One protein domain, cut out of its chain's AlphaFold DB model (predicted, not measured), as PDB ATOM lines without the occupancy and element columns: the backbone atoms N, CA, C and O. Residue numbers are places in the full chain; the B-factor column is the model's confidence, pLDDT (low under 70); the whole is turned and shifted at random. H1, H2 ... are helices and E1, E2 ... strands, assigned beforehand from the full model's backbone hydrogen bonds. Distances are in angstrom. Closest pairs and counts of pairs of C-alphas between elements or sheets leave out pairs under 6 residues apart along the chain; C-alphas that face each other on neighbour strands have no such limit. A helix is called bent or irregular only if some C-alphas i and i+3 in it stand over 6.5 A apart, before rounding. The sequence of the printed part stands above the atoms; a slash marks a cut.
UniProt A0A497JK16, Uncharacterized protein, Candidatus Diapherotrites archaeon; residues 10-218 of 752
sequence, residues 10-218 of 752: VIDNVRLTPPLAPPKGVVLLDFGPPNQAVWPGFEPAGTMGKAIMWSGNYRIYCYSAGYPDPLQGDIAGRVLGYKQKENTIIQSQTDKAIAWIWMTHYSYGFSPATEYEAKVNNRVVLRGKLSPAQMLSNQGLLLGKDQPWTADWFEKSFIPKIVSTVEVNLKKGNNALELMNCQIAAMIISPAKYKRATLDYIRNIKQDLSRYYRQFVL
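AT A GLANCE: This is residues 10 to 218 of the 752 residues of an uncharacterized protein of Candidatus Diapherotrites archaeon (UniProt A0A497JK16). Two twisted antiparallel sheets form a sandwich, face to face but with planes splayed by 36 degrees, and E6 and E7 come close along one side. The long helix H5 covers the other face of the smaller sheet with its residues 192 to 202, then runs on to meet H4; H1 and H3 lie farthest out. The printed part has 209 residues, with named elements in the order H1 E1 E2 H2 E3 E4 E5 E6 H3 H4 E7 E8 E9 H5, five helices and nine strands; the sheets run E2 E3 E8 E5 E6 and E1 E9 E4 E7. The class is mixed, helices and strands; the whole is compact, with a radius of gyration of the C-alphas of 16.8 A and spans of 47 by 43 by 30 A.

HOW THE PARTS SIT: The larger sheet holds E2, residues 52 to 54, E3, 85 to 92, E8, 173 to 180, E5, 115 to 120, and E6, 123 to 129. Within hydrogen-bond range are N 53 and O 89 of the neighbours E2 and E3, 2.9 A apart, N 88 and O 177 of the neighbours E3 and E8, 2.8 A, N 119 and O 178 of the neighbours E5 and E8, 2.9 A, and N 118 and O 126 of the hairpin E5 and E6, 2.9 A. The other sheet holds E1, 27 to 30, E9, 183 to 191, E4, 97 to 104, and E7, 163 to 170. There N 29 and O 187 are 2.8 A apart, N 100 and O 188 2.9 A, and N 101 and O 166 2.9 A. In the sandwich, two sheets face to face, the strands of one stand at 17 degrees to those of the other; the closest C-alphas of E6 and E7, Val 125 and Val 166, are 6.7 A apart. E9 bends by 60 degrees at residue 186. H5, residues 192 to 217, makes two layers with the smaller sheet, a helix on one face of it, at a height of 7.4 A; it is over E9, only just slantwise at 33 degrees on the local plane. H4, residues 151 to 161, touches residues 210 to 217 of H5 alone, closest at the C-alphas of Ala 151 and Arg 214, 5.4 A, at a steep tilt of 56 degrees, opposite ways. H2, residues 70 to 73, only grazes the smaller sheet; H1, residues 11 to 14, is near H5; H3, residues 132 to 135, is on neither sheet. O i to N i+4 pairs within range number 4 of 7 in H4 and 20 of 22 in H5; H1, H2 and H3 are too short for one.

IN THESE COORDINATES: H1 begins with C-alpha 11 at (256.198, 229.466, 220.096). E9 is 23.9 A long, E8 23.0 A, E3 22.8 A, E4 22.5 A and E7 21.3 A. H5, 34.4 A, has a kink of 34 degrees near residue 199 and ends with C-alpha 217 at (258.500, 240.780, 214.634). H5 is irregular, with C-alphas 193 and 196 8.0 A apart, and H4 only just, with 156 and 159 6.8 A apart.

THE WHOLE: The C-alphas of Asp 95 and Asp 146, the two farthest apart, are 49.4 A apart. The printed part has no cut. The links H1 to E1, E1 to E2, E2 to H2, H2 to E3 and H3 to H4 are long. The mean pLDDT of the printed part is 75.3, and 66 residues are under 70, among them 10 to 19 and 55 to 75.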
ATOM      1  N   VAL A  10     259.475 227.107 222.670       50.66
ATOM      2  CA  VAL A  10     258.386 226.734 221.767       50.66
ATOM      3  C   VAL A  10     257.454 227.945 221.619       50.66
ATOM      4  O   VAL A  10     257.012 228.525 222.612       50.66
ATOM      5  N   ILE A  11     257.134 228.348 220.382       55.09
ATOM      6  CA  ILE A  11     256.198 229.466 220.096       55.09
ATOM      7  C   ILE A  11     254.754 229.131 220.548       55.09
ATOM      8  O   ILE A  11     253.847 229.957 220.465       55.09
ATOM      9  N   ASP A  12     254.531 227.943 221.107       50.66
ATOM     10  CA  ASP A  12     253.251 227.476 221.640       50.66
ATOM     11  C   ASP A  12     252.691 228.355 222.765       50.66
ATOM     12  O   ASP A  12     251.472 228.474 222.869       50.66
ATOM     13  N   ASN A  13     253.533 229.096 223.498       46.16
ATOM     14  CA  ASN A  13     253.088 230.073 224.507       46.16
ATOM     15  C   ASN A  13     252.258 231.242 223.926       46.16
ATOM     16  O   ASN A  13     251.722 232.059 224.672       46.16
ATOM     17  N   VAL A  14     252.162 231.352 222.598       51.94
ATOM     18  CA  VAL A  14     251.390 232.381 221.880       51.94
ATOM     19  C   VAL A  14     249.998 231.880 221.481       51.94
ATOM     20  O   VAL A  14     249.105 232.676 221.161       51.94
ATOM     21  N   ARG A  15     249.781 230.561 221.463       51.91
ATOM     22  CA  ARG A  15     248.511 229.980 221.033       51.91
ATOM     23  C   ARG A  15     247.558 229.859 222.218       51.91
ATOM     24  O   ARG A  15     247.919 229.360 223.272       51.91
ATOM     25  N   LEU A  16     246.306 230.269 222.013       53.88
ATOM     26  CA  LEU A  16     245.209 229.961 222.943       53.88
ATOM     27  C   LEU A  16     244.658 228.540 222.716       53.88
ATOM     28  O   LEU A  16     243.878 228.043 223.518       53.88
ATOM     29  N   THR A  17     245.056 227.898 221.614       55.62
ATOM     30  CA  THR A  17     244.635 226.560 221.200       55.62
ATOM     31  C   THR A  17     245.848 225.722 220.781       55.62
ATOM     32  O   THR A  17     246.743 226.249 220.118       55.62
ATOM     33  N   PRO A  18     245.909 224.424 221.128       59.97
ATOM     34  CA  PRO A  18     247.036 223.567 220.761       59.97
ATOM     35  C   PRO A  18     247.289 223.545 219.244       59.97
ATOM     36  O   PRO A  18     246.341 223.704 218.464       59.97
ATOM     37  N   PRO A  19     248.538 223.322 218.790       63.00
ATOM     38  CA  PRO A  19     248.790 223.041 217.387       63.00
ATOM     39  C   PRO A  19     247.960 221.859 216.903       63.00
ATOM     40  O   PRO A  19     247.776 220.871 217.615       63.00
ATOM     41  N   LEU A  20     247.481 221.947 215.661       71.12
ATOM     42  CA  LEU A  20     246.889 220.795 214.993       71.12
ATOM     43  C   LEU A  20     247.912 219.655 214.978       71.12
ATOM     44  O   LEU A  20     249.086 219.870 214.674       71.12
ATOM     45  N   ALA A  21     247.468 218.444 215.304       77.25
ATOM     46  CA  ALA A  21     248.336 217.279 215.232       77.25
ATOM     47  C   ALA A  21     248.784 217.046 213.775       77.25
ATOM     48  O   ALA A  21     247.962 217.163 212.855       77.25
ATOM     49  N   PRO A  22     250.064 216.702 213.536       81.94
ATOM     50  CA  PRO A  22     250.520 216.359 212.200       81.94
ATOM     51  C   PRO A  22     249.791 215.112 211.672       81.94
ATOM     52  O   PRO A  22     249.456 214.212 212.449       81.94
ATOM     53  N   PRO A  23     249.571 215.002 210.348       82.19
ATOM     54  CA  PRO A  23     249.031 213.782 209.757       82.19
ATOM     55  C   PRO A  23     249.890 212.551 210.097       82.19
ATOM     56  O   PRO A  23     251.111 212.634 210.236       82.19
ATOM     57  N   LYS A  24     249.261 211.374 210.204       79.75
ATOM     58  CA  LYS A  24     249.945 210.132 210.600       79.75
ATOM     59  C   LYS A  24     251.133 209.813 209.678       79.75
ATOM     60  O   LYS A  24     250.975 209.715 208.464       79.75
ATOM     61  N   GLY A  25     252.303 209.569 210.271       76.38
ATOM     62  CA  GLY A  25     253.523 209.195 209.545       76.38
ATOM     63  C   GLY A  25     254.261 210.364 208.884       76.38
ATOM     64  O   GLY A  25     255.136 210.120 208.057       76.38
ATOM     65  N   VAL A  26     253.905 211.608 209.221       84.00
ATOM     66  CA  VAL A  26     254.643 212.810 208.816       84.00
ATOM     67  C   VAL A  26     255.838 213.035 209.742       84.00
ATOM     68  O   VAL A  26     255.717 212.917 210.958       84.00
ATOM     69  N   VAL A  27     256.982 213.389 209.159       85.12
ATOM     70  CA  VAL A  27     258.182 213.831 209.876       85.12
ATOM     71  C   VAL A  27     258.313 215.343 209.705       85.12
ATOM     72  O   VAL A  27     258.292 215.833 208.575       85.12
ATOM     73  N   LEU A  28     258.451 216.069 210.814       84.00
ATOM     74  CA  LEU A  28     258.597 217.525 210.866       84.00
ATOM     75  C   LEU A  28     259.971 217.867 211.450       84.00
ATOM     76  O   LEU A  28     260.257 217.499 212.587       84.00
ATOM     77  N   LEU A  29     260.824 218.527 210.669       83.00
ATOM     78  CA  LEU A  29     262.220 218.794 211.020       83.00
ATOM     79  C   LEU A  29     262.527 220.286 210.975       83.00
ATOM     80  O   LEU A  29     262.362 220.921 209.930       83.00
ATOM     81  N   ASP A  30     263.013 220.808 212.093       78.56
ATOM     82  CA  ASP A  30     263.519 222.170 212.249       78.56
ATOM     83  C   ASP A  30     265.054 222.154 212.302       78.56
ATOM     84  O   ASP A  30     265.643 221.364 213.038       78.56
ATOM     85  N   PHE A  31     265.724 222.980 211.503       77.38
ATOM     86  CA  PHE A  31     267.186 222.961 211.384       77.38
ATOM     87  C   PHE A  31     267.903 224.009 212.253       77.38
ATOM     88  O   PHE A  31     269.109 224.236 212.081       77.38
ATOM     89  N   GLY A  32     267.189 224.604 213.211       67.00
ATOM     90  CA  GLY A  32     267.716 225.541 214.192       67.00
ATOM     91  C   GLY A  32     268.622 224.941 215.273       67.00
ATOM     92  O   GLY A  32     268.684 223.723 215.466       67.00
ATOM     93  N   PRO A  33     269.377 225.791 215.999       62.47
ATOM     94  CA  PRO A  33     270.126 225.372 217.180       62.47
ATOM     95  C   PRO A  33     269.198 224.857 218.304       62.47
ATOM     96  O   PRO A  33     268.103 225.386 218.469       62.47
ATOM     97  N   PRO A  34     269.656 223.937 219.181       58.44
ATOM     98  CA  PRO A  34     268.815 223.285 220.203       58.44
ATOM     99  C   PRO A  34     268.089 224.192 221.218       58.44
ATOM    100  O   PRO A  34     267.177 223.722 221.886       58.44
ATOM    101  N   ASN A  35     268.469 225.471 221.348       59.78
ATOM    102  CA  ASN A  35     267.945 226.401 222.363       59.78
ATOM    103  C   ASN A  35     267.139 227.565 221.746       59.78
ATOM    104  O   ASN A  35     267.064 228.651 222.327       59.78
ATOM    105  N   GLN A  36     266.611 227.387 220.533       64.31
ATOM    106  CA  GLN A  36     265.941 228.442 219.765       64.31
ATOM    107  C   GLN A  36     264.447 228.186 219.589       64.31
ATOM    108  O   GLN A  36     263.887 227.266 220.188       64.31
ATOM    109  N   ALA A  37     263.798 229.086 218.850       64.75
ATOM    110  CA  ALA A  37     262.387 228.980 218.566       64.75
ATOM    111  C   ALA A  37     262.146 227.896 217.521       64.75
ATOM    112  O   ALA A  37     262.712 227.961 216.440       64.75
ATOM    113  N   VAL A  38     261.297 226.923 217.842       69.38
ATOM    114  CA  VAL A  38     260.987 225.814 216.932       69.38
ATOM    115  C   VAL A  38     259.669 226.091 216.220       69.38
ATOM    116  O   VAL A  38     258.734 226.643 216.819       69.38
ATOM    117  N   TRP A  39     259.576 225.704 214.945       72.62
ATOM    118  CA  TRP A  39     258.310 225.741 214.215       72.62
ATOM    119  C   TRP A  39     257.245 224.955 215.002       72.62
ATOM    120  O   TRP A  39     257.525 223.856 215.482       72.62
ATOM    121  N   PRO A  40     256.014 225.468 215.152       68.25
ATOM    122  CA  PRO A  40     255.007 224.787 215.961       68.25
ATOM    123  C   PRO A  40     254.749 223.343 215.504       68.25
ATOM    124  O   PRO A  40     254.391 223.108 214.349       68.25
ATOM    125  N   GLY A  41     254.936 222.384 216.415       69.81
ATOM    126  CA  GLY A  41     254.822 220.945 216.150       69.81
ATOM    127  C   GLY A  41     256.048 220.281 215.503       69.81
ATOM    128  O   GLY A  41     256.001 219.078 215.256       69.81
ATOM    129  N   PHE A  42     257.129 221.015 215.224       78.56
ATOM    130  CA  PHE A  42     258.362 220.460 214.660       78.56
ATOM    131  C   PHE A  42     259.297 219.970 215.767       78.56
ATOM    132  O   PHE A  42     259.288 220.485 216.884       78.56
ATOM    133  N   GLU A  43     260.133 218.985 215.447       74.00
ATOM    134  CA  GLU A  43     261.231 218.560 216.317       74.00
ATOM    135  C   GLU A  43     262.550 219.181 215.816       74.00
ATOM    136  O   GLU A  43     262.771 219.232 214.597       74.00
ATOM    137  N   PRO A  44     263.465 219.602 216.712       71.00
ATOM    138  CA  PRO A  44     264.825 219.951 216.320       71.00
ATOM    139  C   PRO A  44     265.484 218.771 215.599       71.00
ATOM    140  O   PRO A  44     265.619 217.677 216.146       71.00
ATOM    141  N   ALA A  45     265.923 218.990 214.364       68.62
ATOM    142  CA  ALA A  45     266.558 217.970 213.542       68.62
ATOM    143  C   ALA A  45     267.931 217.569 214.099       68.62
ATOM    144  O   ALA A  45     268.366 216.439 213.896       68.62
ATOM    145  N   GLY A  46     268.623 218.479 214.795       58.75
ATOM    146  CA  GLY A  46     270.001 218.279 215.239       58.75
ATOM    147  C   GLY A  46     270.983 218.063 214.076       58.75
ATOM    148  O   GLY A  46     270.639 218.143 212.897       58.75
ATOM    149  N   THR A  47     272.248 217.778 214.392       53.44
ATOM    150  CA  THR A  47     273.271 217.450 213.377       53.44
ATOM    151  C   THR A  47     273.201 215.994 212.902       53.44
ATOM    152  O   THR A  47     273.795 215.664 211.875       53.44
ATOM    153  N   MET A  48     272.456 215.138 213.612       51.06
ATOM    154  CA  MET A  48     272.151 213.746 213.258       51.06
ATOM    155  C   MET A  48     270.655 213.475 213.487       51.06
ATOM    156  O   MET A  48     270.266 212.890 214.492       51.06
ATOM    157  N   GLY A  49     269.807 213.973 212.587       55.62
ATOM    158  CA  GLY A  49     268.350 213.832 212.692       55.62
ATOM    159  C   GLY A  49     267.821 212.497 212.176       55.62
ATOM    160  O   GLY A  49     268.453 211.851 211.343       55.62
ATOM    161  N   LYS A  50     266.601 212.122 212.601       61.03
ATOM    162  CA  LYS A  50     265.907 210.851 212.272       61.03
ATOM    163  C   LYS A  50     265.717 210.565 210.764       61.03
ATOM    164  O   LYS A  50     265.284 209.470 210.417       61.03
ATOM    165  N   ALA A  51     265.999 211.518 209.870       66.19
ATOM    166  CA  ALA A  51     265.810 211.363 208.423       66.19
ATOM    167  C   ALA A  51     266.800 212.163 207.548       66.19
ATOM    168  O   ALA A  51     266.554 212.334 206.352       66.19
ATOM    169  N   ILE A  52     267.904 212.677 208.108       73.19
ATOM    170  CA  ILE A  52     268.899 213.443 207.343       73.19
ATOM    171  C   ILE A  52     270.330 213.092 207.761       73.19
ATOM    172  O   ILE A  52     270.645 213.044 208.948       73.19
ATOM    173  N   MET A  53     271.205 212.872 206.780       72.88
ATOM    174  CA  MET A  53     272.633 212.625 206.992       72.88
ATOM    175  C   MET A  53     273.480 213.607 206.186       72.88
ATOM    176  O   MET A  53     273.345 213.707 204.968       72.88
ATOM    177  N   TRP A  54     274.403 214.289 206.854       71.56
ATOM    178  CA  TRP A  54     275.295 215.271 206.236       71.56
ATOM    179  C   TRP A  54     276.592 214.627 205.733       71.56
ATOM    180  O   TRP A  54     277.114 213.700 206.349       71.56
ATOM    181  N   SER A  55     277.135 215.120 204.617       60.84
ATOM    182  CA  SER A  55     278.236 214.458 203.894       60.84
ATOM    183  C   SER A  55     279.658 214.689 204.441       60.84
ATOM    184  O   SER A  55     280.623 214.304 203.777       60.84
ATOM    185  N   GLY A  56     279.863 215.275 205.632       55.09
ATOM    186  CA  GLY A  56     281.232 215.441 206.144       55.09
ATOM    187  C   GLY A  56     281.423 215.925 207.586       55.09
ATOM    188  O   GLY A  56     280.530 216.486 208.207       55.09
ATOM    189  N   ASN A  57     282.665 215.776 208.074       45.31
ATOM    190  CA  ASN A  57     283.183 216.209 209.391       45.31
ATOM    191  C   ASN A  57     283.321 217.740 209.563       45.31
ATOM    192  O   ASN A  57     284.006 218.219 210.471       45.31
ATOM    193  N   TYR A  58     282.736 218.541 208.673       44.34
ATOM    194  CA  TYR A  58     282.837 219.996 208.740       44.34
ATOM    195  C   TYR A  58     281.705 220.539 209.602       44.34
ATOM    196  O   TYR A  58     280.549 220.225 209.360       44.34
ATOM    197  N   ARG A  59     282.069 221.352 210.606       49.84
ATOM    198  CA  ARG A  59     281.162 222.065 211.517       49.84
ATOM    199  C   ARG A  59     279.948 222.590 210.742       49.84
ATOM    200  O   ARG A  59     280.063 223.593 210.042       49.84
ATOM    201  N   ILE A  60     278.817 221.897 210.843       51.91
ATOM    202  CA  ILE A  60     277.520 222.443 210.455       51.91
ATOM    203  C   ILE A  60     277.278 223.557 211.454       51.91
ATOM    204  O   ILE A  60     277.287 223.333 212.665       51.91
ATOM    205  N   TYR A  61     277.158 224.772 210.950       54.53
ATOM    206  CA  TYR A  61     276.844 225.897 211.802       54.53
ATOM    207  C   TYR A  61     275.335 226.065 211.753       54.53
ATOM    208  O   TYR A  61     274.806 226.546 210.756       54.53
ATOM    209  N   CYS A  62     274.662 225.660 212.827       52.25
ATOM    210  CA  CYS A  62     273.337 226.180 213.126       52.25
ATOM    211  C   CYS A  62     273.544 227.644 213.516       52.25
ATOM    212  O   CYS A  62     274.070 227.948 214.592       52.25
ATOM    213  N   TYR A  63     273.263 228.550 212.586       52.66
ATOM    214  CA  TYR A  63     273.344 229.975 212.858       52.66
ATOM    215  C   TYR A  63     272.030 230.439 213.462       52.66
ATOM    216  O   TYR A  63     270.973 230.064 212.989       52.66
ATOM    217  N   SER A  64     272.131 231.318 214.448       46.19
ATOM    218  CA  SER A  64     271.093 232.289 214.744       46.19
ATOM    219  C   SER A  64     271.802 233.614 214.908       46.19
ATOM    220  O   SER A  64     272.610 233.810 215.823       46.19
ATOM    221  N   ALA A  65     271.605 234.515 213.959       47.75
ATOM    222  CA  ALA A  65     272.101 235.868 214.109       47.75
ATOM    223  C   ALA A  65     271.091 236.827 213.507       47.75
ATOM    224  O   ALA A  65     270.831 236.764 212.315       47.75
ATOM    225  N   GLY A  66     270.547 237.708 214.354       51.91
ATOM    226  CA  GLY A  66     269.829 238.922 213.963       51.91
ATOM    227  C   GLY A  66     268.891 238.769 212.769       51.91
ATOM    228  O   GLY A  66     268.891 239.644 211.919       51.91
ATOM    229  N   TYR A  67     268.156 237.665 212.649       57.53
ATOM    230  CA  TYR A  67     267.139 237.514 211.616       57.53
ATOM    231  C   TYR A  67     265.787 237.943 212.217       57.53
ATOM    232  O   TYR A  67     265.556 237.683 213.397       57.53
ATOM    233  N   PRO A  68     264.910 238.626 211.458       53.66
ATOM    234  CA  PRO A  68     263.577 239.045 211.918       53.66
ATOM    235  C   PRO A  68     262.751 237.871 212.403       53.66
ATOM    236  O   PRO A  68     262.016 237.969 213.376       53.66
ATOM    237  N   ASP A  69     262.850 236.787 211.644       65.31
ATOM    238  CA  ASP A  69     262.091 235.577 211.834       65.31
ATOM    239  C   ASP A  69     262.996 234.522 212.484       65.31
ATOM    240  O   ASP A  69     263.777 233.880 211.778       65.31
ATOM    241  N   PRO A  70     262.945 234.327 213.809       58.38
ATOM    242  CA  PRO A  70     263.779 233.326 214.463       58.38
ATOM    243  C   PRO A  70     263.563 231.919 213.888       58.38
ATOM    244  O   PRO A  70     264.501 231.142 213.898       58.38
ATOM    245  N   LEU A  71     262.410 231.632 213.269       64.38
ATOM    246  CA  LEU A  71     262.108 230.339 212.649       64.38
ATOM    247  C   LEU A  71     262.791 230.118 211.289       64.38
ATOM    248  O   LEU A  71     262.888 228.992 210.810       64.38
ATOM    249  N   GLN A  72     263.228 231.187 210.619       62.22
ATOM    250  CA  GLN A  72     263.919 231.124 209.318       62.22
ATOM    251  C   GLN A  72     265.367 231.622 209.387       62.22
ATOM    252  O   GLN A  72     266.123 231.445 208.432       62.22
ATOM    253  N   GLY A  73     265.756 232.261 210.494       58.09
ATOM    254  CA  GLY A  73     267.151 232.555 210.823       58.09
ATOM    255  C   GLY A  73     267.928 231.316 211.264       58.09
ATOM    256  O   GLY A  73     269.154 231.308 211.157       58.09
ATOM    257  N   ASP A  74     267.188 230.300 211.696       63.34
ATOM    258  CA  ASP A  74     267.615 228.986 212.142       63.34
ATOM    259  C   ASP A  74     267.857 228.066 210.945       63.34
ATOM    260  O   ASP A  74     266.941 227.503 210.348       63.34
ATOM    261  N   ILE A  75     269.122 227.981 210.530       65.50
ATOM    262  CA  ILE A  75     269.499 227.299 209.290       65.50
ATOM    263  C   ILE A  75     270.659 226.332 209.489       65.50
ATOM    264  O   ILE A  75     271.623 226.639 210.194       65.50
ATOM    265  N   ALA A  76     270.616 225.209 208.770       71.19
ATOM    266  CA  ALA A  76     271.718 224.256 208.679       71.19
ATOM    267  C   ALA A  76     272.380 224.280 207.292       71.19
ATOM    268  O   ALA A  76     271.727 224.161 206.249       71.19
ATOM    269  N   GLY A  77     273.709 224.412 207.288       67.88
ATOM    270  CA  GLY A  77     274.547 224.359 206.093       67.88
ATOM    271  C   GLY A  77     276.003 224.745 206.369       67.88
ATOM    272  O   GLY A  77     276.406 224.979 207.513       67.88
ATOM    273  N   ARG A  78     276.819 224.825 205.307       67.50
ATOM    274  CA  ARG A  78     278.188 225.362 205.408       67.50
ATOM    275  C   ARG A  78     278.181 226.848 205.746       67.50
ATOM    276  O   ARG A  78     277.273 227.578 205.349       67.50
ATOM    277  N   VAL A  79     279.262 227.293 206.400       59.72
ATOM    278  CA  VAL A  79     279.550 228.715 206.647       59.72
ATOM    279  C   VAL A  79     279.293 229.518 205.384       59.72
ATOM    280  O   VAL A  79     279.836 229.214 204.320       59.72
ATOM    281  N   LEU A  80     278.497 230.569 205.533       58.81
ATOM    282  CA  LEU A  80     278.161 231.484 204.462       58.81
ATOM    283  C   LEU A  80     279.438 231.987 203.752       58.81
ATOM    284  O   LEU A  80     280.326 232.568 204.372       58.81
ATOM    285  N   GLY A  81     279.537 231.771 202.442       55.38
ATOM    286  CA  GLY A  81     280.684 232.168 201.621       55.38
ATOM    287  C   GLY A  81     280.342 232.135 200.132       55.38
ATOM    288  O   GLY A  81     279.250 231.719 199.755       55.38
ATOM    289  N   TYR A  82     281.248 232.596 199.268       55.94
ATOM    290  CA  TYR A  82     281.010 232.578 197.820       55.94
ATOM    291  C   TYR A  82     281.165 231.157 197.256       55.94
ATOM    292  O   TYR A  82     282.219 230.550 197.442       55.94
ATOM    293  N   LYS A  83     280.140 230.660 196.544       63.66
ATOM    294  CA  LYS A  83     280.102 229.332 195.892       63.66
ATOM    295  C   LYS A  83     280.303 228.165 196.864       63.66
ATOM    296  O   LYS A  83     281.078 227.246 196.599       63.66
ATOM    297  N   GLN A  84     279.588 228.194 197.983       72.44
ATOM    298  CA  GLN A  84     279.542 227.056 198.895       72.44
ATOM    299  C   GLN A  84     278.697 225.945 198.281       72.44
ATOM    300  O   GLN A  84     277.598 226.212 197.798       72.44
ATOM    301  N   LYS A  85     279.224 224.719 198.305       79.88
ATOM    302  CA  LYS A  85     278.508 223.502 197.926       79.88
ATOM    303  C   LYS A  85     278.454 222.565 199.123       79.88
ATOM    304  O   LYS A  85     279.481 222.365 199.772       79.88
ATOM    305  N   GLU A  86     277.283 222.009 199.382       81.12
ATOM    306  CA  GLU A  86     277.045 221.029 200.435       81.12
ATOM    307  C   GLU A  86     276.180 219.894 199.894       81.12
ATOM    308  O   GLU A  86     275.257 220.142 199.123       81.12
ATOM    309  N   ASN A  87     276.479 218.666 200.312       84.69
ATOM    310  CA  ASN A  87     275.692 217.494 199.953       84.69
ATOM    311  C   ASN A  87     275.091 216.896 201.226       84.69
ATOM    312  O   ASN A  87     275.765 216.727 202.241       84.69
ATOM    313  N   THR A  88     273.818 216.544 201.171       83.00
ATOM    314  CA  THR A  88     273.106 215.900 202.272       83.00
ATOM    315  C   THR A  88     272.225 214.784 201.733       83.00
ATOM    316  O   THR A  88     271.896 214.750 200.549       83.00
ATOM    317  N   ILE A  89     271.892 213.821 202.580       86.25
ATOM    318  CA  ILE A  89     271.068 212.670 202.233       86.25
ATOM    319  C   ILE A  89     269.774 212.766 203.023       86.25
ATOM    320  O   ILE A  89     269.803 212.775 204.249       86.25
ATOM    321  N   ILE A  90     268.643 212.788 202.321       87.38
ATOM    322  CA  ILE A  90     267.311 212.687 202.918       87.38
ATOM    323  C   ILE A  90     266.891 211.217 202.889       87.38
ATOM    324  O   ILE A  90     266.806 210.609 201.816       87.38
ATOM    325  N   GLN A  91     266.616 210.649 204.057       84.12
ATOM    326  CA  GLN A  91     266.140 209.278 204.193       84.12
ATOM    327  C   GLN A  91     264.609 209.232 204.159       84.12
ATOM    328  O   GLN A  91     263.937 209.919 204.924       84.12
ATOM    329  N   SER A  92     264.049 208.388 203.290       83.00
ATOM    330  CA  SER A  92     262.613 208.082 203.261       83.00
ATOM    331  C   SER A  92     262.371 206.610 203.577       83.00
ATOM    332  O   SER A  92     262.885 205.727 202.890       83.00
ATOM    333  N   GLN A  93     261.527 206.339 204.572       77.75
ATOM    334  CA  GLN A  93     261.134 204.977 204.949       77.75
ATOM    335  C   GLN A  93     259.980 204.413 204.102       77.75
ATOM    336  O   GLN A  93     259.664 203.230 204.203       77.75
ATOM    337  N   THR A  94     259.347 205.230 203.252       74.88
ATOM    338  CA  THR A  94     258.188 204.817 202.441       74.88
ATOM    339  C   THR A  94     258.503 204.846 200.943       74.88
ATOM    340  O   THR A  94     259.322 205.649 200.493       74.88
ATOM    341  N   ASP A  95     257.843 203.972 200.168       68.00
ATOM    342  CA  ASP A  95     258.060 203.812 198.715       68.00
ATOM    343  C   ASP A  95     257.716 205.064 197.896       68.00
ATOM    344  O   ASP A  95     258.277 205.279 196.821       68.00
ATOM    345  N   LYS A  96     256.812 205.909 198.407       80.44
ATOM    346  CA  LYS A  96     256.399 207.176 197.788       80.44
ATOM    347  C   LYS A  96     256.203 208.231 198.875       80.44
ATOM    348  O   LYS A  96     255.112 208.326 199.442       80.44
ATOM    349  N   ALA A  97     257.240 209.017 199.156       88.69
ATOM    350  CA  ALA A  97     257.159 210.180 200.039       88.69
ATOM    351  C   ALA A  97     257.292 211.486 199.249       88.69
ATOM    352  O   ALA A  97     257.879 211.527 198.166       88.69
ATOM    353  N   ILE A  98     256.751 212.559 199.812       92.00
ATOM    354  CA  ILE A  98     256.894 213.928 199.327       92.00
ATOM    355  C   ILE A  98     257.553 214.724 200.443       92.00
ATOM    356  O   ILE A  98     257.139 214.615 201.600       92.00
ATOM    357  N   ALA A  99     258.567 215.511 200.096       92.44
ATOM    358  CA  ALA A  99     259.150 216.480 201.002       92.44
ATOM    359  C   ALA A  99     258.824 217.911 200.573       92.44
ATOM    360  O   ALA A  99     258.940 218.256 199.397       92.44
ATOM    361  N   TRP A 100     258.460 218.741 201.547       93.88
ATOM    362  CA  TRP A 100     258.416 220.194 201.412       93.88
ATOM    363  C   TRP A 100     259.590 220.767 202.185       93.88
ATOM    364  O   TRP A 100     259.712 220.525 203.384       93.88
ATOM    365  N   ILE A 101     260.466 221.483 201.490       90.94
ATOM    366  CA  ILE A 101     261.726 221.973 202.048       90.94
ATOM    367  C   ILE A 101     261.732 223.494 201.966       90.94
ATOM    368  O   ILE A 101     261.603 224.056 200.877       90.94
ATOM    369  N   TRP A 102     261.904 224.154 203.107       89.50
ATOM    370  CA  TRP A 102     262.145 225.589 203.191       89.50
ATOM    371  C   TRP A 102     263.644 225.831 203.127       89.50
ATOM    372  O   TRP A 102     264.397 225.390 203.996       89.50
ATOM    373  N   MET A 103     264.068 226.522 202.075       88.00
ATOM    374  CA  MET A 103     265.465 226.822 201.812       88.00
ATOM    375  C   MET A 103     265.696 228.325 201.840       88.00
ATOM    376  O   MET A 103     265.042 229.071 201.111       88.00
ATOM    377  N   THR A 104     266.668 228.763 202.629       83.25
ATOM    378  CA  THR A 104     267.192 230.126 202.561       83.25
ATOM    379  C   THR A 104     268.290 230.194 201.510       83.25
ATOM    380  O   THR A 104     269.043 229.241 201.313       83.25
ATOM    381  N   HIS A 105     268.417 231.329 200.829       81.25
ATOM    382  CA  HIS A 105     269.467 231.559 199.830       81.25
ATOM    383  C   HIS A 105     270.219 232.867 200.099       81.25
ATOM    384  O   HIS A 105     270.333 233.763 199.254       81.25
ATOM    385  N   TYR A 106     270.751 232.955 201.320       72.88
ATOM    386  CA  TYR A 106     271.619 234.029 201.784       72.88
ATOM    387  C   TYR A 106     273.102 233.640 201.720       72.88
ATOM    388  O   TYR A 106     273.488 232.485 201.904       72.88
ATOM    389  N   SER A 107     273.951 234.639 201.477       62.34
ATOM    390  CA  SER A 107     275.410 234.556 201.558       62.34
ATOM    391  C   SER A 107     275.942 235.237 202.830       62.34
ATOM    392  O   SER A 107     275.163 235.610 203.709       62.34
ATOM    393  N   TYR A 108     277.272 235.370 202.964       57.72
ATOM    394  CA  TYR A 108     277.924 235.855 204.191       57.72
ATOM    395  C   TYR A 108     277.320 237.173 204.674       57.72
ATOM    396  O   TYR A 108     277.162 238.121 203.901       57.72
ATOM    397  N   GLY A 109     276.956 237.192 205.958       56.75
ATOM    398  CA  GLY A 109     276.331 238.333 206.611       56.75
ATOM    399  C   GLY A 109     274.855 238.556 206.278       56.75
ATOM    400  O   GLY A 109     274.359 239.598 206.653       56.75
ATOM    401  N   PHE A 110     274.130 237.642 205.622       60.59
ATOM    402  CA  PHE A 110     272.732 237.857 205.190       60.59
ATOM    403  C   PHE A 110     272.589 238.855 204.026       60.59
ATOM    404  O   PHE A 110     271.698 239.703 204.008       60.59
ATOM    405  N   SER A 111     273.462 238.753 203.020       63.72
ATOM    406  CA  SER A 111     273.249 239.371 201.697       63.72
ATOM    407  C   SER A 111     272.672 238.338 200.715       63.72
ATOM    408  O   SER A 111     273.149 237.198 200.742       63.72
ATOM    409  N   PRO A 112     271.659 238.651 199.877       67.62
ATOM    410  CA  PRO A 112     271.092 237.670 198.943       67.62
ATOM    411  C   PRO A 112     272.185 237.007 198.092       67.62
ATOM    412  O   PRO A 112     273.117 237.679 197.644       67.62
ATOM    413  N   ALA A 113     272.114 235.691 197.883       73.12
ATOM    414  CA  ALA A 113     273.097 235.001 197.053       73.12
ATOM    415  C   ALA A 113     272.993 235.469 195.586       73.12
ATOM    416  O   ALA A 113     271.899 235.579 195.034       73.12
ATOM    417  N   THR A 114     274.127 235.727 194.920       75.25
ATOM    418  CA  THR A 114     274.127 236.104 193.487       75.25
ATOM    419  C   THR A 114     273.615 234.998 192.599       75.25
ATOM    420  O   THR A 114     273.063 235.261 191.541       75.25
ATOM    421  N   GLU A 115     273.880 233.767 193.003       85.31
ATOM    422  CA  GLU A 115     273.421 232.561 192.354       85.31
ATOM    423  C   GLU A 115     273.221 231.516 193.440       85.31
ATOM    424  O   GLU A 115     274.030 231.423 194.367       85.31
ATOM    425  N   TYR A 116     272.146 230.755 193.333       88.19
ATOM    426  CA  TYR A 116     271.842 229.668 194.243       88.19
ATOM    427  C   TYR A 116     271.178 228.539 193.465       88.19
ATOM    428  O   TYR A 116     270.512 228.776 192.453       88.19
ATOM    429  N   GLU A 117     271.407 227.309 193.900       92.44
ATOM    430  CA  GLU A 117     270.856 226.116 193.270       92.44
ATOM    431  C   GLU A 117     270.644 225.031 194.321       92.44
ATOM    432  O   GLU A 117     271.499 224.829 195.179       92.44
ATOM    433  N   ALA A 118     269.538 224.301 194.219       93.06
ATOM    434  CA  ALA A 118     269.343 223.049 194.930       93.06
ATOM    435  C   ALA A 118     268.959 221.947 193.942       93.06
ATOM    436  O   ALA A 118     268.144 222.163 193.033       93.06
ATOM    437  N   LYS A 119     269.530 220.758 194.134       94.94
ATOM    438  CA  LYS A 119     269.216 219.559 193.356       94.94
ATOM    439  C   LYS A 119     268.812 218.421 194.267       94.94
ATOM    440  O   LYS A 119     269.496 218.166 195.246       94.94
ATOM    441  N   VAL A 120     267.767 217.691 193.896       93.44
ATOM    442  CA  VAL A 120     267.407 216.418 194.530       93.44
ATOM    443  C   VAL A 120     267.566 215.308 193.503       93.44
ATOM    444  O   VAL A 120     266.964 215.370 192.433       93.44
ATOM    445  N   ASN A 121     268.385 214.300 193.809       91.25
ATOM    446  CA  ASN A 121     268.707 213.185 192.918       91.25
ATOM    447  C   ASN A 121     269.113 213.672 191.509       91.25
ATOM    448  O   ASN A 121     268.540 213.246 190.508       91.25
ATOM    449  N   ASN A 122     270.057 214.620 191.445       90.00
ATOM    450  CA  ASN A 122     270.543 215.303 190.232       90.00
ATOM    451  C   ASN A 122     269.520 216.161 189.464       90.00
ATOM    452  O   ASN A 122     269.889 216.824 188.491       90.00
ATOM    453  N   ARG A 123     268.257 216.232 189.897       94.06
ATOM    454  CA  ARG A 123     267.252 217.123 189.310       94.06
ATOM    455  C   ARG A 123     267.285 218.482 189.998       94.06
ATOM    456  O   ARG A 123     267.146 218.551 191.213       94.06
ATOM    457  N   VAL A 124     267.410 219.562 189.227       95.44
ATOM    458  CA  VAL A 124     267.310 220.936 189.749       95.44
ATOM    459  C   VAL A 124     265.885 221.190 190.243       95.44
ATOM    460  O   VAL A 124     264.933 221.045 189.477       95.44
ATOM    461  N   VAL A 125     265.753 221.560 191.518       94.69
ATOM    462  CA  VAL A 125     264.467 221.871 192.174       94.69
ATOM    463  C   VAL A 125     264.358 223.342 192.566       94.69
ATOM    464  O   VAL A 125     263.257 223.864 192.688       94.69
ATOM    465  N   LEU A 126     265.495 224.023 192.707       94.69
ATOM    466  CA  LEU A 126     265.586 225.459 192.939       94.69
ATOM    467  C   LEU A 126     266.778 226.007 192.160       94.69
ATOM    468  O   LEU A 126     267.857 225.416 192.196       94.69
ATOM    469  N   ARG A 127     266.610 227.144 191.484       93.44
ATOM    470  CA  ARG A 127     267.719 227.902 190.897       93.44
ATOM    471  C   ARG A 127     267.349 229.376 190.817       93.44
ATOM    472  O   ARG A 127     266.271 229.711 190.342       93.44
ATOM    473  N   GLY A 128     268.276 230.244 191.196       89.62
ATOM    474  CA  GLY A 128     268.151 231.681 190.992       89.62
ATOM    475  C   GLY A 128     269.491 232.319 190.662       89.62
ATOM    476  O   GLY A 128     270.547 231.802 191.026       89.62
ATOM    477  N   LYS A 129     269.443 233.444 189.945       87.38
ATOM    478  CA  LYS A 129     270.612 234.271 189.642       87.38
ATOM    479  C   LYS A 129     270.215 235.741 189.553       87.38
ATOM    480  O   LYS A 129     269.286 236.085 188.831       87.38
ATOM    481  N   LEU A 130     270.939 236.600 190.261       78.88
ATOM    482  CA  LEU A 130     270.791 238.050 190.207       78.88
ATOM    483  C   LEU A 130     271.874 238.647 189.306       78.88
ATOM    484  O   LEU A 130     273.056 238.312 189.421       78.88
ATOM    485  N   SER A 131     271.488 239.563 188.418       77.44
ATOM    486  CA  SER A 131     272.452 240.392 187.689       77.44
ATOM    487  C   SER A 131     273.182 241.359 188.640       77.44
ATOM    488  O   SER A 131     272.661 241.681 189.714       77.44
ATOM    489  N   PRO A 132     274.358 241.900 188.258       73.44
ATOM    490  CA  PRO A 132     275.048 242.914 189.057       73.44
ATOM    491  C   PRO A 132     274.175 244.134 189.396       73.44
ATOM    492  O   PRO A 132     274.252 244.652 190.507       73.44
ATOM    493  N   ALA A 133     273.309 244.563 188.470       75.69
ATOM    494  CA  ALA A 133     272.384 245.673 188.689       75.69
ATOM    495  C   ALA A 133     271.302 245.327 189.724       75.69
ATOM    496  O   ALA A 133     271.075 246.094 190.657       75.69
ATOM    497  N   GLN A 134     270.683 244.145 189.618       78.56
ATOM    498  CA  GLN A 134     269.694 243.682 190.599       78.56
ATOM    499  C   GLN A 134     270.314 243.530 191.987       78.56
ATOM    500  O   GLN A 134     269.706 243.924 192.983       78.56
ATOM    501  N   MET A 135     271.552 243.045 192.057       73.75
ATOM    502  CA  MET A 135     272.265 242.923 193.318       73.75
ATOM    503  C   MET A 135     272.540 244.279 193.988       73.75
ATOM    504  O   MET A 135     272.605 244.352 195.206       73.75
ATOM    505  N   LEU A 136     272.667 245.370 193.235       71.56
ATOM    506  CA  LEU A 136     272.861 246.719 193.784       71.56
ATOM    507  C   LEU A 136     271.548 247.484 193.993       71.56
ATOM    508  O   LEU A 136     271.560 248.675 194.292       71.56
ATOM    509  N   SER A 137     270.414 246.805 193.845       73.75
ATOM    510  CA  SER A 137     269.076 247.372 193.997       73.75
ATOM    511  C   SER A 137     268.385 246.855 195.261       73.75
ATOM    512  O   SER A 137     268.944 246.055 196.017       73.75
ATOM    513  N   ASN A 138     267.116 247.235 195.447       73.81
ATOM    514  CA  ASN A 138     266.243 246.717 196.509       73.81
ATOM    515  C   ASN A 138     265.866 245.225 196.326       73.81
ATOM    516  O   ASN A 138     265.055 244.689 197.088       73.81
ATOM    517  N   GLN A 139     266.413 244.550 195.305       72.62
ATOM    518  CA  GLN A 139     266.370 243.091 195.147       72.62
ATOM    519  C   GLN A 139     267.579 242.382 195.783       72.62
ATOM    520  O   GLN A 139     267.494 241.189 196.049       72.62
ATOM    521  N   GLY A 140     268.687 243.090 196.023       74.12
ATOM    522  CA  GLY A 140     269.941 242.522 196.516       74.12
ATOM    523  C   GLY A 140     270.441 243.213 197.781       74.12
ATOM    524  O   GLY A 140     269.802 243.174 198.825       74.12
ATOM    525  N   LEU A 141     271.594 243.866 197.682       69.81
ATOM    526  CA  LEU A 141     272.255 244.577 198.768       69.81
ATOM    527  C   LEU A 141     271.399 245.662 199.404       69.81
ATOM    528  O   LEU A 141     271.551 245.857 200.595       69.81
ATOM    529  N   LEU A 142     270.526 246.350 198.659       71.06
ATOM    530  CA  LEU A 142     269.664 247.407 199.209       71.06
ATOM    531  C   LEU A 142     268.281 246.886 199.626       71.06
ATOM    532  O   LEU A 142     267.344 247.667 199.797       71.06
ATOM    533  N   LEU A 143     268.110 245.568 199.740       73.12
ATOM    534  CA  LEU A 143     266.855 244.961 200.170       73.12
ATOM    535  C   LEU A 143     266.411 245.538 201.524       73.12
ATOM    536  O   LEU A 143     267.167 245.526 202.487       73.12
ATOM    537  N   GLY A 144     265.176 246.040 201.590       70.56
ATOM    538  CA  GLY A 144     264.612 246.655 202.799       70.56
ATOM    539  C   GLY A 144     264.895 248.155 202.962       70.56
ATOM    540  O   GLY A 144     264.285 248.792 203.821       70.56
ATOM    541  N   LYS A 145     265.748 248.755 202.117       72.25
ATOM    542  CA  LYS A 145     265.971 250.207 202.107       72.25
ATOM    543  C   LYS A 145     264.725 250.956 201.621       72.25
ATOM    544  O   LYS A 145     264.162 250.625 200.573       72.25
ATOM    545  N   ASP A 146     264.319 251.975 202.380       70.31
ATOM    546  CA  ASP A 146     263.143 252.822 202.114       70.31
ATOM    547  C   ASP A 146     261.829 252.022 201.970       70.31
ATOM    548  O   ASP A 146     260.889 252.450 201.305       70.31
ATOM    549  N   GLN A 147     261.774 250.822 202.559       77.44
ATOM    550  CA  GLN A 147     260.592 249.962 202.570       77.44
ATOM    551  C   GLN A 147     259.784 250.182 203.859       77.44
ATOM    552  O   GLN A 147     260.361 250.557 204.879       77.44
ATOM    553  N   PRO A 148     258.460 249.942 203.851       73.50
ATOM    554  CA  PRO A 148     257.587 250.320 204.964       73.50
ATOM    555  C   PRO A 148     257.720 249.435 206.220       73.50
ATOM    556  O   PRO A 148     257.113 249.764 207.234       73.50
ATOM    557  N   TRP A 149     258.478 248.327 206.166       75.88
ATOM    558  CA  TRP A 149     258.687 247.376 207.277       75.88
ATOM    559  C   TRP A 149     257.395 247.003 208.035       75.88
ATOM    560  O   TRP A 149     257.369 246.927 209.259       75.88
ATOM    561  N   THR A 150     256.301 246.780 207.302       76.94
ATOM    562  CA  THR A 150     255.037 246.251 207.843       76.94
ATOM    563  C   THR A 150     255.041 244.725 207.815       76.94
ATOM    564  O   THR A 150     255.738 244.137 206.986       76.94
ATOM    565  N   ALA A 151     254.234 244.076 208.664       76.25
ATOM    566  CA  ALA A 151     254.050 242.619 208.634       76.25
ATOM    567  C   ALA A 151     253.684 242.116 207.227       76.25
ATOM    568  O   ALA A 151     254.293 241.178 206.721       76.25
ATOM    569  N   ASP A 152     252.778 242.823 206.550       81.75
ATOM    570  CA  ASP A 152     252.361 242.509 205.184       81.75
ATOM    571  C   ASP A 152     253.502 242.609 204.163       81.75
ATOM    572  O   ASP A 152     253.663 241.720 203.329       81.75
ATOM    573  N   TRP A 153     254.313 243.672 204.210       83.56
ATOM    574  CA  TRP A 153     255.466 243.793 203.315       83.56
ATOM    575  C   TRP A 153     256.521 242.728 203.625       83.56
ATOM    576  O   TRP A 153     257.091 242.132 202.711       83.56
ATOM    577  N   PHE A 154     256.765 242.462 204.906       79.50
ATOM    578  CA  PHE A 154     257.718 241.456 205.343       79.50
ATOM    579  C   PHE A 154     257.341 240.065 204.819       79.50
ATOM    580  O   PHE A 154     258.135 239.427 204.125       79.50
ATOM    581  N   GLU A 155     256.096 239.652 205.039       80.06
ATOM    582  CA  GLU A 155     255.579 238.353 204.611       80.06
ATOM    583  C   GLU A 155     255.472 238.238 203.084       80.06
ATOM    584  O   GLU A 155     255.935 237.262 202.498       80.06
ATOM    585  N   LYS A 156     254.888 239.240 202.414       83.88
ATOM    586  CA  LYS A 156     254.562 239.149 200.981       83.88
ATOM    587  C   LYS A 156     255.714 239.552 200.064       83.88
ATOM    588  O   LYS A 156     255.709 239.181 198.896       83.88
ATOM    589  N   SER A 157     256.670 240.348 200.548       82.38
ATOM    590  CA  SER A 157     257.727 240.937 199.708       82.38
ATOM    591  C   SER A 157     259.148 240.628 200.166       82.38
ATOM    592  O   SER A 157     260.023 240.514 199.308       82.38
ATOM    593  N   PHE A 158     259.420 240.537 201.471       80.50
ATOM    594  CA  PHE A 158     260.776 240.279 201.972       80.50
ATOM    595  C   PHE A 158     261.095 238.781 202.004       80.50
ATOM    596  O   PHE A 158     262.022 238.362 201.314       80.50
ATOM    597  N   ILE A 159     260.298 237.976 202.720       79.38
ATOM    598  CA  ILE A 159     260.501 236.519 202.845       79.38
ATOM    599  C   ILE A 159     260.614 235.821 201.474       79.38
ATOM    600  O   ILE A 159     261.569 235.069 201.275       79.38
ATOM    601  N   PRO A 160     259.758 236.091 200.469       82.31
ATOM    602  CA  PRO A 160     259.837 235.386 199.186       82.31
ATOM    603  C   PRO A 160     261.093 235.709 198.362       82.31
ATOM    604  O   PRO A 160     261.402 235.008 197.404       82.31
ATOM    605  N   LYS A 161     261.829 236.780 198.695       79.88
ATOM    606  CA  LYS A 161     263.082 237.137 198.007       79.88
ATOM    607  C   LYS A 161     264.292 236.369 198.519       79.88
ATOM    608  O   LYS A 161     265.368 236.499 197.935       79.88
ATOM    609  N   ILE A 162     264.150 235.652 199.629       78.12
ATOM    610  CA  ILE A 162     265.280 235.126 200.407       78.12
ATOM    611  C   ILE A 162     265.045 233.706 200.926       78.12
ATOM    612  O   ILE A 162     266.013 233.005 201.226       78.12
ATOM    613  N   VAL A 163     263.779 233.292 200.997       83.94
ATOM    614  CA  VAL A 163     263.329 231.949 201.343       83.94
ATOM    615  C   VAL A 163     262.468 231.413 200.208       83.94
ATOM    616  O   VAL A 163     261.538 232.070 199.742       83.94
ATOM    617  N   SER A 164     262.759 230.186 199.794       89.38
ATOM    618  CA  SER A 164     261.981 229.436 198.816       89.38
ATOM    619  C   SER A 164     261.487 228.135 199.440       89.38
ATOM    620  O   SER A 164     262.246 227.442 200.116       89.38
ATOM    621  N   THR A 165     260.230 227.771 199.193       91.06
ATOM    622  CA  THR A 165     259.712 226.434 199.513       91.06
ATOM    623  C   THR A 165     259.714 225.583 198.250       91.06
ATOM    624  O   THR A 165     259.143 225.995 197.240       91.06
ATOM    625  N   VAL A 166     260.313 224.395 198.303       93.50
ATOM    626  CA  VAL A 166     260.284 223.423 197.200       93.50
ATOM    627  C   VAL A 166     259.527 222.163 197.596       93.50
ATOM    628  O   VAL A 166     259.650 221.694 198.723       93.50
ATOM    629  N   GLU A 167     258.760 221.611 196.658       94.50
ATOM    630  CA  GLU A 167     258.112 220.301 196.775       94.50
ATOM    631  C   GLU A 167     258.899 219.280 195.947       94.50
ATOM    632  O   GLU A 167     259.140 219.495 194.756       94.50
ATOM    633  N   VAL A 168     259.309 218.170 196.563       93.88
ATOM    634  CA  VAL A 168     260.125 217.138 195.913       93.88
ATOM    635  C   VAL A 168     259.592 215.741 196.208       93.88
ATOM    636  O   VAL A 168     259.230 215.418 197.336       93.88
ATOM    637  N   ASN A 169     259.567 214.883 195.188       92.19
ATOM    638  CA  ASN A 169     259.253 213.466 195.365       92.19
ATOM    639  C   ASN A 169     260.513 212.719 195.814       92.19
ATOM    640  O   ASN A 169     261.562 212.837 195.174       92.19
ATOM    641  N   LEU A 170     260.396 211.927 196.877       90.81
ATOM    642  CA  LEU A 170     261.475 211.102 197.410       90.81
ATOM    643  C   LEU A 170     261.271 209.635 197.025       90.81
ATOM    644  O   LEU A 170     260.158 209.106 197.079       90.81
ATOM    645  N   LYS A 171     262.371 208.970 196.669       88.31
ATOM    646  CA  LYS A 171     262.442 207.511 196.548       88.31
ATOM    647  C   LYS A 171     262.628 206.899 197.938       88.31
ATOM    648  O   LYS A 171     263.146 207.567 198.833       88.31
ATOM    649  N   LYS A 172     262.260 205.630 198.122       85.69
ATOM    650  CA  LYS A 172     262.626 204.883 199.337       85.69
ATOM    651  C   LYS A 172     264.142 204.829 199.508       85.69
ATOM    652  O   LYS A 172     264.874 204.680 198.532       85.69
ATOM    653  N   GLY A 173     264.594 204.921 200.754       85.88
ATOM    654  CA  GLY A 173     266.008 204.945 201.105       85.88
ATOM    655  C   GLY A 173     266.617 206.338 200.960       85.88
ATOM    656  O   GLY A 173     266.011 207.334 201.358       85.88
ATOM    657  N   ASN A 174     267.833 206.395 200.421       88.56
ATOM    658  CA  ASN A 174     268.663 207.598 200.395       88.56
ATOM    659  C   ASN A 174     268.373 208.464 199.164       88.56
ATOM    660  O   ASN A 174     268.489 208.004 198.028       88.56
ATOM    661  N   ASN A 175     268.069 209.739 199.389       91.25
ATOM    662  CA  ASN A 175     267.902 210.743 198.342       91.25
ATOM    663  C   ASN A 175     268.990 211.804 198.486       91.25
ATOM    664  O   ASN A 175     269.100 212.424 199.540       91.25
ATOM    665  N   ALA A 176     269.781 212.028 197.438       91.44
ATOM    666  CA  ALA A 176     270.842 213.030 197.463       91.44
ATOM    667  C   ALA A 176     270.248 214.434 197.291       91.44
ATOM    668  O   ALA A 176     269.547 214.685 196.313       91.44
ATOM    669  N   LEU A 177     270.547 215.344 198.211       91.12
ATOM    670  CA  LEU A 177     270.255 216.769 198.127       91.12
ATOM    671  C   LEU A 177     271.582 217.533 198.024       91.12
ATOM    672  O   LEU A 177     272.374 217.550 198.963       91.12
ATOM    673  N   GLU A 178     271.819 218.170 196.882       91.25
ATOM    674  CA  GLU A 178     272.958 219.066 196.670       91.25
ATOM    675  C   GLU A 178     272.490 220.514 196.828       91.25
ATOM    676  O   GLU A 178     271.516 220.930 196.198       91.25
ATOM    677  N   LEU A 179     273.195 221.293 197.641       87.81
ATOM    678  CA  LEU A 179     272.910 222.696 197.926       87.81
ATOM    679  C   LEU A 179     274.085 223.560 197.472       87.81
ATOM    680  O   LEU A 179     275.222 223.344 197.889       87.81
ATOM    681  N   MET A 180     273.816 224.579 196.659       87.06
ATOM    682  CA  MET A 180     274.770 225.612 196.268       87.06
ATOM    683  C   MET A 180     274.269 226.981 196.730       87.06
ATOM    684  O   MET A 180     273.278 227.483 196.207       87.06
ATOM    685  N   ASN A 181     274.976 227.604 197.679       81.31
ATOM    686  CA  ASN A 181     274.573 228.861 198.334       81.31
ATOM    687  C   ASN A 181     273.121 228.847 198.881       81.31
ATOM    688  O   ASN A 181     272.465 229.888 198.924       81.31
ATOM    689  N   CYS A 182     272.642 227.672 199.293       83.81
ATOM    690  CA  CYS A 182     271.368 227.467 199.978       83.81
ATOM    691  C   CYS A 182     271.618 226.848 201.359       83.81
ATOM    692  O   CYS A 182     272.584 226.103 201.532       83.81
ATOM    693  N   GLN A 183     270.733 227.116 202.316       82.00
ATOM    694  CA  GLN A 183     270.663 226.412 203.599       82.00
ATOM    695  C   GLN A 183     269.235 225.920 203.837       82.00
ATOM    696  O   GLN A 183     268.295 226.455 203.252       82.00
ATOM    697  N   ILE A 184     269.076 224.893 204.668       83.25
ATOM    698  CA  ILE A 184     267.759 224.349 205.019       83.25
ATOM    699  C   ILE A 184     267.311 225.001 206.326       83.25
ATOM    700  O   ILE A 184     268.083 224.992 207.283       83.25
ATOM    701  N   ALA A 185     266.095 225.547 206.349       81.38
ATOM    702  CA  ALA A 185     265.462 226.089 207.555       81.38
ATOM    703  C   ALA A 185     264.502 225.070 208.188       81.38
ATOM    704  O   ALA A 185     264.596 224.757 209.368       81.38
ATOM    705  N   ALA A 186     263.617 224.485 207.379       85.19
ATOM    706  CA  ALA A 186     262.632 223.509 207.836       85.19
ATOM    707  C   ALA A 186     262.316 222.483 206.743       85.19
ATOM    708  O   ALA A 186     262.461 222.759 205.545       85.19
ATOM    709  N   MET A 187     261.861 221.297 207.143       88.75
ATOM    710  CA  MET A 187     261.434 220.249 206.220       88.75
ATOM    711  C   MET A 187     260.260 219.443 206.771       88.75
ATOM    712  O   MET A 187     260.241 219.059 207.936       88.75
ATOM    713  N   ILE A 188     259.311 219.126 205.895       90.62
ATOM    714  CA  ILE A 188     258.232 218.172 206.154       90.62
ATOM    715  C   ILE A 188     258.408 216.999 205.201       90.62
ATOM    716  O   ILE A 188     258.480 217.227 203.998       90.62
ATOM    717  N   ILE A 189     258.425 215.766 205.707       89.50
ATOM    718  CA  ILE A 189     258.388 214.541 204.897       89.50
ATOM    719  C   ILE A 189     257.070 213.823 205.176       89.50
ATOM    720  O   ILE A 189     256.776 213.493 206.320       89.50
ATOM    721  N   SER A 190     256.280 213.556 204.137       90.38
ATOM    722  CA  SER A 190     254.980 212.889 204.258       90.38
ATOM    723  C   SER A 190     254.832 211.749 203.253       90.38
ATOM    724  O   SER A 190     255.255 211.895 202.102       90.38
ATOM    725  N   PRO A 191     254.183 210.629 203.618       90.00
ATOM    726  CA  PRO A 191     253.723 209.646 202.647       90.00
ATOM    727  C   PRO A 191     252.811 210.305 201.602       90.00
ATOM    728  O   PRO A 191     251.885 211.038 201.947       90.00
ATOM    729  N   ALA A 192     253.003 209.994 200.319       88.12
ATOM    730  CA  ALA A 192     252.273 210.636 199.221       88.12
ATOM    731  C   ALA A 192     250.740 210.523 199.353       88.12
ATOM    732  O   ALA A 192     250.015 211.435 198.958       88.12
ATOM    733  N   LYS A 193     250.239 209.445 199.979       88.75
ATOM    734  CA  LYS A 193     248.808 209.249 200.271       88.75
ATOM    735  C   LYS A 193     248.204 210.320 201.194       88.75
ATOM    736  O   LYS A 193     247.000 210.537 201.153       88.75
ATOM    737  N   TYR A 194     249.021 211.013 201.988       90.19
ATOM    738  CA  TYR A 194     248.594 212.086 202.892       90.19
ATOM    739  C   TYR A 194     248.897 213.487 202.349       90.19
ATOM    740  O   TYR A 194     248.825 214.461 203.102       90.19
ATOM    741  N   LYS A 195     249.200 213.628 201.048       89.62
ATOM    742  CA  LYS A 195     249.545 214.920 200.432       89.62
ATOM    743  C   LYS A 195     248.531 216.017 200.759       89.62
ATOM    744  O   LYS A 195     248.928 217.081 201.218       89.62
ATOM    745  N   ARG A 196     247.232 215.758 200.563       89.75
ATOM    746  CA  ARG A 196     246.170 216.754 200.793       89.75
ATOM    747  C   ARG A 196     246.124 217.220 202.250       89.75
ATOM    748  O   ARG A 196     246.239 218.412 202.497       89.75
ATOM    749  N   ALA A 197     246.080 216.277 203.193       88.81
ATOM    750  CA  ALA A 197     246.108 216.579 204.626       88.81
ATOM    751  C   ALA A 197     247.378 217.348 205.036       88.81
ATOM    752  O   ALA A 197     247.322 218.256 205.859       88.81
ATOM    753  N   THR A 198     248.522 217.025 204.425       89.38
ATOM    754  CA  THR A 198     249.788 217.720 204.695       89.38
ATOM    755  C   THR A 198     249.790 219.143 204.128       89.38
ATOM    756  O   THR A 198     250.272 220.056 204.785       89.38
ATOM    757  N   LEU A 199     249.214 219.372 202.944       90.75
ATOM    758  CA  LEU A 199     249.067 220.718 202.376       90.75
ATOM    759  C   LEU A 199     248.143 221.606 203.219       90.75
ATOM    760  O   LEU A 199     248.435 222.790 203.392       90.75
ATOM    761  N   ASP A 200     247.061 221.046 203.764       88.19
ATOM    762  CA  ASP A 200     246.188 221.767 204.695       88.19
ATOM    763  C   ASP A 200     246.929 222.090 206.004       88.19
ATOM    764  O   ASP A 200     246.870 223.225 206.479       88.19
ATOM    765  N   TYR A 201     247.735 221.156 206.521       86.81
ATOM    766  CA  TYR A 201     248.612 221.397 207.671       86.81
ATOM    767  C   TYR A 201     249.637 222.519 207.413       86.81
ATOM    768  O   TYR A 201     249.771 223.438 208.220       86.81
ATOM    769  N   ILE A 202     250.296 222.521 206.247       86.81
ATOM    770  CA  ILE A 202     251.215 223.595 205.827       86.81
ATOM    771  C   ILE A 202     250.499 224.948 205.745       86.81
ATOM    772  O   ILE A 202     251.082 225.975 206.097       86.81
ATOM    773  N   ARG A 203     249.244 224.980 205.276       86.81
ATOM    774  CA  ARG A 203     248.451 226.216 205.224       86.81
ATOM    775  C   ARG A 203     248.233 226.785 206.628       86.81
ATOM    776  O   ARG A 203     248.400 227.989 206.803       86.81
ATOM    777  N   ASN A 204     247.940 225.933 207.606       82.44
ATOM    778  CA  ASN A 204     247.755 226.346 208.999       82.44
ATOM    779  C   ASN A 204     249.061 226.858 209.615       82.44
ATOM    780  O   ASN A 204     249.077 227.951 210.171       82.44
ATOM    781  N   ILE A 205     250.182 226.160 209.390       80.69
ATOM    782  CA  ILE A 205     251.510 226.649 209.793       80.69
ATOM    783  C   ILE A 205     251.760 228.060 209.243       80.69
ATOM    784  O   ILE A 205     252.170 228.946 209.983       80.69
ATOM    785  N   LYS A 206     251.480 228.308 207.956       80.88
ATOM    786  CA  LYS A 206     251.664 229.641 207.353       80.88
ATOM    787  C   LYS A 206     250.789 230.717 208.005       80.88
ATOM    788  O   LYS A 206     251.242 231.850 208.146       80.88
ATOM    789  N   GLN A 207     249.566 230.384 208.416       80.25
ATOM    790  CA  GLN A 207     248.705 231.309 209.159       80.25
ATOM    791  C   GLN A 207     249.282 231.627 210.543       80.25
ATOM    792  O   GLN A 207     249.307 232.791 210.945       80.25
ATOM    793  N   ASP A 208     249.811 230.617 211.233       76.56
ATOM    794  CA  ASP A 208     250.462 230.784 212.532       76.56
ATOM    795  C   ASP A 208     251.730 231.648 212.425       76.56
ATOM    796  O   ASP A 208     251.944 232.541 213.247       76.56
ATOM    797  N   LEU A 209     252.522 231.461 211.361       75.75
ATOM    798  CA  LEU A 209     253.666 232.321 211.038       75.75
ATOM    799  C   LEU A 209     253.242 233.776 210.794       75.75
ATOM    800  O   LEU A 209     253.835 234.693 211.357       75.75
ATOM    801  N   SER A 210     252.185 234.005 210.006       77.50
ATOM    802  CA  SER A 210     251.664 235.358 209.747       77.50
ATOM    803  C   SER A 210     251.216 236.054 211.039       77.50
ATOM    804  O   SER A 210     251.538 237.225 211.274       77.50
ATOM    805  N   ARG A 211     250.539 235.323 211.939       74.94
ATOM    806  CA  ARG A 211     250.185 235.822 213.278       74.94
ATOM    807  C   ARG A 211     251.431 236.194 214.080       74.94
ATOM    808  O   ARG A 211     251.470 237.279 214.661       74.94
ATOM    809  N   TYR A 212     252.441 235.328 214.089       74.75
ATOM    810  CA  TYR A 212     253.700 235.574 214.783       74.75
ATOM    811  C   TYR A 212     254.401 236.848 214.274       74.75
ATOM    812  O   TYR A 212     254.772 237.706 215.076       74.75
ATOM    813  N   TYR A 213     254.496 237.044 212.954       74.38
ATOM    814  CA  TYR A 213     255.114 238.244 212.372       74.38
ATOM    815  C   TYR A 213     254.417 239.538 212.796       74.38
ATOM    816  O   TYR A 213     255.086 240.525 213.111       74.38
ATOM    817  N   ARG A 214     253.079 239.524 212.850       72.81
ATOM    818  CA  ARG A 214     252.272 240.666 213.305       72.81
ATOM    819  C   ARG A 214     252.456 240.969 214.787       72.81
ATOM    820  O   ARG A 214     252.487 242.136 215.148       72.81
ATOM    821  N   GLN A 215     252.543 239.944 215.634       66.69
ATOM    822  CA  GLN A 215     252.552 240.105 217.091       66.69
ATOM    823  C   GLN A 215     253.947 240.319 217.685       66.69
ATOM    824  O   GLN A 215     254.055 240.938 218.739       66.69
ATOM    825  N   PHE A 216     255.007 239.836 217.029       60.62
ATOM    826  CA  PHE A 216     256.332 239.777 217.658       60.62
ATOM    827  C   PHE A 216     257.479 240.309 216.817       60.62
ATOM    828  O   PHE A 216     258.500 240.640 217.401       60.62
ATOM    829  N   VAL A 217     257.364 240.378 215.487       64.06
ATOM    830  CA  VAL A 217     258.500 240.780 214.634       64.06
ATOM    831  C   VAL A 217     258.409 242.238 214.190       64.06
ATOM    832  O   VAL A 217     259.444 242.881 214.021       64.06
ATOM    833  N   LEU A 218     257.192 242.755 213.982       67.62
ATOM    834  CA  LEU A 218     256.934 244.122 213.503       67.62
ATOM    835  C   LEU A 218     255.716 244.764 214.196       67.62
ATOM    836  O   LEU A 218     255.027 245.582 213.588       67.62
TER     837      LEU A 218